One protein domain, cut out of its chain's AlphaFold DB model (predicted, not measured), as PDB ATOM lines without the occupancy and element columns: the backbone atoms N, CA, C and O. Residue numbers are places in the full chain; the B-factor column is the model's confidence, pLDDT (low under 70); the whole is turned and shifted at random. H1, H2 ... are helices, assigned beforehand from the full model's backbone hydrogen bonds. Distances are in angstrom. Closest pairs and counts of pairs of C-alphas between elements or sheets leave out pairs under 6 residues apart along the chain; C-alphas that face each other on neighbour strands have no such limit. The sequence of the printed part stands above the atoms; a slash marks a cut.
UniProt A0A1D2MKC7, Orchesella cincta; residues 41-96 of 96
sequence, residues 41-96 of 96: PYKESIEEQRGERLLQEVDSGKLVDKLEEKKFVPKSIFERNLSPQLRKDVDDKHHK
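AT A GLANCE: This is residues 41 to 96 of the 96 residues of a protein of Orchesella cincta (UniProt A0A1D2MKC7). The printed part is a long open wave of four separate helices strung one after another, with no core and no helix packed on another. H1 crosses the wave slantwise at one end, H2 follows beyond a bend and runs on along the length, residues 69 to 76 lead back across to the small H3, and H4 crosses once more at the other end. The 56 printed residues include 36 in the named helices H1, H2, H3 and H4, in that order along the chain, with no named strand, and the class is all helix. The whole is extended, with a radius of gyration of the C-alphas of 19.7 A and spans of 61 by 21 by 13 A, a rod in outline.

IN THESE COORDINATES: The printed part begins at Pro 41, whose C-alpha stands at (178.261, 177.673, 109.491). H1, residues 46 to 59, begins with C-alpha 46 at (188.206, 173.019, 119.331) and measures 19.9 A from first to last C-alpha. H2, residues 62 to 68, measures 10.3 A. H3, residues 77 to 80, measures 5.2 A. H4, residues 84 to 94, measures 16.1 A and ends with C-alpha 94 at (201.657, 183.464, 160.696).

HOW THE PARTS SIT: H1 and H2 are close but not clearly touching, with 2 pairs of C-alphas within 8 A. Their closest C-alphas, those of Glu 57 and Leu 63, are 6.3 A apart. The two run the same way at a steep tilt of 56 degrees, and their centres are 16.3 A apart. H2 and H3 are apart. H3 and H4 are apart too, but only just: their closest C-alphas are 8.0 A from each other. H1 is apart from H3 and from H4, and H2 is apart from H4. Every O i to N i+4 pair is within hydrogen-bond range in H1 and H2, while in H4 it is 5 of 7; H3, with four residues, is too short for such a pair, and its one O i to N i+3 pair is within range.

THE WHOLE: The two C-alphas farthest apart, those of Pro 41 and Gln 85, are 61.0 A apart. The printed part has no cut and ends at Lys 96, the chain's last residue. The links from H1 to H2 and from H3 to H4 are tight, and that from H2 to H3, with 8 residues, is short but not tight. Residues 64 to 78, of which 64 to 68 belong to H2, are among those that stand free. The mean pLDDT of the printed part is 72.6, and residue 41, residues 61 to 75, residue 77 and residues 91 to 96 are under 70.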
ATOM      1  N   PRO A  41     177.488 176.654 108.810       66.31
ATOM      2  CA  PRO A  41     178.261 177.673 109.491       66.31
ATOM      3  C   PRO A  41     179.605 177.046 109.837       66.31
ATOM      4  O   PRO A  41     179.658 175.943 110.391       66.31
ATOM      5  N   TYR A  42     180.679 177.728 109.452       71.12
ATOM      6  CA  TYR A  42     182.017 177.357 109.871       71.12
ATOM      7  C   TYR A  42     182.010 177.270 111.399       71.12
ATOM      8  O   TYR A  42     181.757 178.255 112.091       71.12
ATOM      9  N   LYS A  43     182.179 176.054 111.918       74.94
ATOM     10  CA  LYS A  43     182.396 175.832 113.341       74.94
ATOM     11  C   LYS A  43     183.896 175.824 113.529       74.94
ATOM     12  O   LYS A  43     184.558 174.932 113.004       74.94
ATOM     13  N   GLU A  44     184.397 176.809 114.262       81.25
ATOM     14  CA  GLU A  44     185.796 176.847 114.664       81.25
ATOM     15  C   GLU A  44     186.216 175.522 115.286       81.25
ATOM     16  O   GLU A  44     185.442 174.862 116.001       81.25
ATOM     17  N   SER A  45     187.458 175.142 115.013       86.19
ATOM     18  CA  SER A  45     188.063 173.977 115.631       86.19
ATOM     19  C   SER A  45     188.082 174.130 117.154       86.19
ATOM     20  O   SER A  45     188.111 175.225 117.712       86.19
ATOM     21  N   ILE A  46     188.091 173.001 117.866       85.94
ATOM     22  CA  ILE A  46     188.206 173.019 119.331       85.94
ATOM     23  C   ILE A  46     189.506 173.709 119.777       85.94
ATOM     24  O   ILE A  46     189.556 174.251 120.879       85.94
ATOM     25  N   GLU A  47     190.546 173.684 118.944       90.19
ATOM     26  CA  GLU A  47     191.809 174.380 119.193       90.19
ATOM     27  C   GLU A  47     191.654 175.897 119.079       90.19
ATOM     28  O   GLU A  47     192.046 176.598 120.010       90.19
ATOM     29  N   GLU A  48     191.003 176.400 118.026       86.75
ATOM     30  CA  GLU A  48     190.692 177.829 117.864       86.75
ATOM     31  C   GLU A  48     189.805 178.333 119.005       86.75
ATOM     32  O   GLU A  48     190.190 179.266 119.703       86.75
ATOM     33  N   GLN A  49     188.724 177.618 119.332       88.62
ATOM     34  CA  GLN A  49     187.854 177.970 120.464       88.62
ATOM     35  C   GLN A  49     188.587 177.961 121.815       88.62
ATOM     36  O   GLN A  49     188.161 178.604 122.778       88.62
ATOM     37  N   ARG A  50     189.641 177.148 121.969       89.56
ATOM     38  CA  ARG A  50     190.488 177.158 123.173       89.56
ATOM     39  C   ARG A  50     191.424 178.358 123.158       89.56
ATOM     40  O   ARG A  50     191.538 179.017 124.188       89.56
ATOM     41  N   GLY A  51     192.062 178.626 122.023       90.88
ATOM     42  CA  GLY A  51     192.933 179.780 121.831       90.88
ATOM     43  C   GLY A  51     192.197 181.090 122.087       90.88
ATOM     44  O   GLY A  51     192.692 181.933 122.828       90.88
ATOM     45  N   GLU A  52     190.976 181.220 121.579       89.44
ATOM     46  CA  GLU A  52     190.164 182.422 121.738       89.44
ATOM     47  C   GLU A  52     189.710 182.629 123.190       89.44
ATOM     48  O   GLU A  52     189.768 183.743 123.707       89.44
ATOM     49  N   ARG A  53     189.376 181.548 123.912       87.25
ATOM     50  CA  ARG A  53     189.118 181.613 125.363       87.25
ATOM     51  C   ARG A  53     190.346 182.053 126.157       87.25
ATOM     52  O   ARG A  53     190.217 182.863 127.067       87.25
ATOM     53  N   LEU A  54     191.527 181.540 125.814       87.12
ATOM     54  CA  LEU A  54     192.790 181.940 126.442       87.12
ATOM     55  C   LEU A  54     193.113 183.414 126.169       87.12
ATOM     56  O   LEU A  54     193.477 184.134 127.095       87.12
ATOM     57  N   LEU A  55     192.929 183.874 124.931       88.25
ATOM     58  CA  LEU A  55     193.085 185.279 124.545       88.25
ATOM     59  C   LEU A  55     192.126 186.186 125.324       88.25
ATOM     60  O   LEU A  55     192.567 187.164 125.919       88.25
ATOM     61  N   GLN A  56     190.846 185.818 125.426       88.06
ATOM     62  CA  GLN A  56     189.868 186.564 126.226       88.06
ATOM     63  C   GLN A  56     190.227 186.607 127.720       88.06
ATOM     64  O   GLN A  56     189.996 187.619 128.383       88.06
ATOM     65  N   GLU A  57     190.784 185.534 128.288       82.00
ATOM     66  CA  GLU A  57     191.244 185.509 129.685       82.00
ATOM     67  C   GLU A  57     192.466 186.410 129.933       82.00
ATOM     68  O   GLU A  57     192.591 186.975 131.023       82.00
ATOM     69  N   VAL A  58     193.339 186.570 128.932       81.50
ATOM     70  CA  VAL A  58     194.475 187.505 128.965       81.50
ATOM     71  C   VAL A  58     193.986 188.950 128.844       81.50
ATOM     72  O   VAL A  58     194.316 189.768 129.702       81.50
ATOM     73  N   ASP A  59     193.149 189.248 127.848       81.81
ATOM     74  CA  ASP A  59     192.630 190.601 127.596       81.81
ATOM     75  C   ASP A  59     191.726 191.106 128.726       81.81
ATOM     76  O   ASP A  59     191.719 192.294 129.047       81.81
ATOM     77  N   SER A  60     190.977 190.209 129.376       77.19
ATOM     78  CA  SER A  60     190.117 190.564 130.511       77.19
ATOM     79  C   SER A  60     190.865 190.760 131.835       77.19
ATOM     80  O   SER A  60     190.216 190.991 132.852       77.19
ATOM     81  N   GLY A  61     192.200 190.637 131.866       67.00
ATOM     82  CA  GLY A  61     193.025 190.864 133.062       67.00
ATOM     83  C   GLY A  61     192.862 189.823 134.180       67.00
ATOM     84  O   GLY A  61     193.662 189.791 135.111       67.00
ATOM     85  N   LYS A  62     191.896 188.899 134.060       61.81
ATOM     86  CA  LYS A  62     191.570 187.875 135.070       61.81
ATOM     87  C   LYS A  62     192.740 186.963 135.414       61.81
ATOM     88  O   LYS A  62     192.791 186.425 136.518       61.81
ATOM     89  N   LEU A  63     193.660 186.740 134.476       59.91
ATOM     90  CA  LEU A  63     194.870 185.971 134.755       59.91
ATOM     91  C   LEU A  63     195.793 186.711 135.724       59.91
ATOM     92  O   LEU A  63     196.318 186.077 136.631       59.91
ATOM     93  N   VAL A  64     195.944 188.027 135.584       61.34
ATOM     94  CA  VAL A  64     196.818 188.842 136.439       61.34
ATOM     95  C   VAL A  64     196.255 188.912 137.863       61.34
ATOM     96  O   VAL A  64     196.971 188.597 138.814       61.34
ATOM     97  N   ASP A  65     194.946 189.144 138.000       59.59
ATOM     98  CA  ASP A  65     194.259 189.167 139.303       59.59
ATOM     99  C   ASP A  65     194.363 187.817 140.044       59.59
ATOM    100  O   ASP A  65     194.558 187.746 141.259       59.59
ATOM    101  N   LYS A  66     194.309 186.698 139.306       58.72
ATOM    102  CA  LYS A  66     194.415 185.339 139.870       58.72
ATOM    103  C   LYS A  66     195.829 184.986 140.350       58.72
ATOM    104  O   LYS A  66     195.983 184.022 141.112       58.72
ATOM    105  N   LEU A  67     196.854 185.706 139.887       59.84
ATOM    106  CA  LEU A  67     198.227 185.557 140.374       59.84
ATOM    107  C   LEU A  67     198.471 186.345 141.669       59.84
ATOM    108  O   LEU A  67     199.208 185.845 142.521       59.84
ATOM    109  N   GLU A  68     197.845 187.508 141.854       60.44
ATOM    110  CA  GLU A  68     198.061 188.340 143.049       60.44
ATOM    111  C   GLU A  68     197.346 187.812 144.311       60.44
ATOM    112  O   GLU A  68     197.870 187.945 145.417       60.44
ATOM    113  N   GLU A  69     196.204 187.124 144.188       57.81
ATOM    114  CA  GLU A  69     195.356 186.779 145.349       57.81
ATOM    115  C   GLU A  69     195.579 185.400 146.003       57.81
ATOM    116  O   GLU A  69     194.752 184.917 146.783       57.81
ATOM    117  N   LYS A  70     196.708 184.720 145.788       58.97
ATOM    118  CA  LYS A  70     196.954 183.430 146.469       58.97
ATOM    119  C   LYS A  70     197.527 183.587 147.884       58.97
ATOM    120  O   LYS A  70     198.534 182.972 148.217       58.97
ATOM    121  N   LYS A  71     196.842 184.333 148.766       58.38
ATOM    122  CA  LYS A  71     197.147 184.356 150.218       58.38
ATOM    123  C   LYS A  71     196.900 183.010 150.909       58.38
ATOM    124  O   LYS A  71     197.526 182.727 151.922       58.38
ATOM    125  N   PHE A  72     195.999 182.186 150.367       58.44
ATOM    126  CA  PHE A  72     195.556 180.931 150.988       58.44
ATOM    127  C   PHE A  72     196.177 179.667 150.366       58.44
ATOM    128  O   PHE A  72     195.814 178.550 150.730       58.44
ATOM    129  N   VAL A  73     197.092 179.798 149.397       64.62
ATOM    130  CA  VAL A  73     197.713 178.618 148.786       64.62
ATOM    131  C   VAL A  73     199.020 178.305 149.512       64.62
ATOM    132  O   VAL A  73     199.933 179.130 149.462       64.62
ATOM    133  N   PRO A  74     199.137 177.128 150.153       64.62
ATOM    134  CA  PRO A  74     200.376 176.725 150.804       64.62
ATOM    135  C   PRO A  74     201.525 176.721 149.793       64.62
ATOM    136  O   PRO A  74     201.381 176.191 148.682       64.62
ATOM    137  N   LYS A  75     202.654 177.320 150.180       68.38
ATOM    138  CA  LYS A  75     203.839 177.539 149.338       68.38
ATOM    139  C   LYS A  75     204.524 176.228 148.954       68.38
ATOM    140  O   LYS A  75     205.253 176.192 147.966       68.38
ATOM    141  N   SER A  76     204.286 175.146 149.699       73.62
ATOM    142  CA  SER A  76     204.909 173.842 149.461       73.62
ATOM    143  C   SER A  76     203.980 172.653 149.749       73.62
ATOM    144  O   SER A  76     202.977 172.765 150.454       73.62
ATOM    145  N   ILE A  77     204.325 171.473 149.213       69.75
ATOM    146  CA  ILE A  77     203.598 170.209 149.461       69.75
ATOM    147  C   ILE A  77     203.635 169.821 150.952       69.75
ATOM    148  O   ILE A  77     202.714 169.163 151.438       69.75
ATOM    149  N   PHE A  78     204.657 170.265 151.689       70.88
ATOM    150  CA  PHE A  78     204.802 170.004 153.120       70.88
ATOM    151  C   PHE A  78     203.755 170.739 153.955       70.88
ATOM    152  O   PHE A  78     203.201 170.152 154.876       70.88
ATOM    153  N   GLU A  79     203.398 171.967 153.578       70.94
ATOM    154  CA  GLU A  79     202.334 172.735 154.239       70.94
ATOM    155  C   GLU A  79     200.937 172.133 154.000       70.94
ATOM    156  O   GLU A  79     200.032 172.314 154.810       70.94
ATOM    157  N   ARG A  80     200.756 171.363 152.914       70.31
ATOM    158  CA  ARG A  80     199.502 170.638 152.630       70.31
ATOM    159  C   ARG A  80     199.334 169.367 153.460       70.31
ATOM    160  O   ARG A  80     198.205 168.945 153.676       70.31
ATOM    161  N   ASN A  81     200.437 168.760 153.896       77.88
ATOM    162  CA  ASN A  81     200.461 167.461 154.574       77.88
ATOM    163  C   ASN A  81     200.992 167.581 156.009       77.88
ATOM    164  O   ASN A  81     201.757 166.735 156.472       77.88
ATOM    165  N   LEU A  82     200.613 168.647 156.715       78.50
ATOM    166  CA  LEU A  82     200.983 168.820 158.116       78.50
ATOM    167  C   LEU A  82     200.114 167.935 159.011       78.50
ATOM    168  O   LEU A  82     198.897 167.839 158.842       78.50
ATOM    169  N   SER A  83     200.746 167.317 160.006       79.50
ATOM    170  CA  SER A  83     200.018 166.643 161.073       79.50
ATOM    171  C   SER A  83     199.221 167.670 161.901       79.50
ATOM    172  O   SER A  83     199.616 168.838 161.989       79.50
ATOM    173  N   PRO A  84     198.107 167.276 162.551       77.50
ATOM    174  CA  PRO A  84     197.222 168.210 163.260       77.50
ATOM    175  C   PRO A  84     197.888 169.042 164.368       77.50
ATOM    176  O   PRO A  84     197.370 170.092 164.737       77.50
ATOM    177  N   GLN A  85     199.010 168.569 164.915       77.44
ATOM    178  CA  GLN A  85     199.795 169.276 165.932       77.44
ATOM    179  C   GLN A  85     200.664 170.364 165.289       77.44
ATOM    180  O   GLN A  85     200.622 171.511 165.712       77.44
ATOM    181  N   LEU A  86     201.352 170.020 164.198       76.31
ATOM    182  CA  LEU A  86     202.275 170.912 163.498       76.31
ATOM    183  C   LEU A  86     201.551 172.043 162.751       76.31
ATOM    184  O   LEU A  86     202.108 173.115 162.545       76.31
ATOM    185  N   ARG A  87     200.289 171.820 162.367       75.81
ATOM    186  CA  ARG A  87     199.445 172.845 161.744       75.81
ATOM    187  C   ARG A  87     199.146 174.019 162.686       75.81
ATOM    188  O   ARG A  87     199.199 175.159 162.245       75.81
ATOM    189  N   LYS A  88     198.901 173.748 163.974       74.25
ATOM    190  CA  LYS A  88     198.626 174.792 164.981       74.25
ATOM    191  C   LYS A  88     199.826 175.720 165.168       74.25
ATOM    192  O   LYS A  88     199.668 176.933 165.151       74.25
ATOM    193  N   ASP A  89     201.025 175.145 165.229       72.62
ATOM    194  CA  ASP A  89     202.273 175.899 165.399       72.62
ATOM    195  C   ASP A  89     202.596 176.812 164.204       72.62
ATOM    196  O   ASP A  89     203.243 177.851 164.358       72.62
ATOM    197  N   VAL A  90     202.188 176.408 162.995       71.25
ATOM    198  CA  VAL A  90     202.365 177.188 161.763       71.25
ATOM    199  C   VAL A  90     201.340 178.321 161.694       71.25
ATOM    200  O   VAL A  90     201.725 179.460 161.426       71.25
ATOM    201  N   ASP A  91     200.072 178.043 162.001       69.88
ATOM    202  CA  ASP A  91     199.006 179.051 162.010       69.88
ATOM    203  C   ASP A  91     199.278 180.151 163.065       69.88
ATOM    204  O   ASP A  91     199.160 181.340 162.758       69.88
ATOM    205  N   ASP A  92     199.773 179.785 164.255       67.56
ATOM    206  CA  ASP A  92     200.132 180.730 165.328       67.56
ATOM    207  C   ASP A  92     201.345 181.618 164.982       67.56
ATOM    208  O   ASP A  92     201.419 182.774 165.405       67.56
ATOM    209  N   LYS A  93     202.302 181.118 164.184       63.34
ATOM    210  CA  LYS A  93     203.459 181.909 163.718       63.34
ATOM    211  C   LYS A  93     203.116 182.885 162.596       63.34
ATOM    212  O   LYS A  93     203.818 183.878 162.446       63.34
ATOM    213  N   HIS A  94     202.083 182.604 161.803       59.94
ATOM    214  CA  HIS A  94     201.657 183.464 160.696       59.94
ATOM    215  C   HIS A  94     200.663 184.562 161.112       59.94
ATOM    216  O   HIS A  94     200.359 185.433 160.299       59.94
ATOM    217  N   HIS A  95     200.158 184.536 162.350       53.47
ATOM    218  CA  HIS A  95     199.264 185.555 162.923       53.47
ATOM    219  C   HIS A  95     199.971 186.611 163.794       53.47
ATOM    220  O   HIS A  95     199.303 187.415 164.446       53.47
ATOM    221  N   LYS A  96     201.308 186.642 163.786       41.91
ATOM    222  CA  LYS A  96     202.137 187.661 164.444       41.91
ATOM    223  C   LYS A  96     202.935 188.444 163.408       41.91
ATOM    224  O   LYS A  96     203.110 189.660 163.629       41.91
TER     225      LYS A  96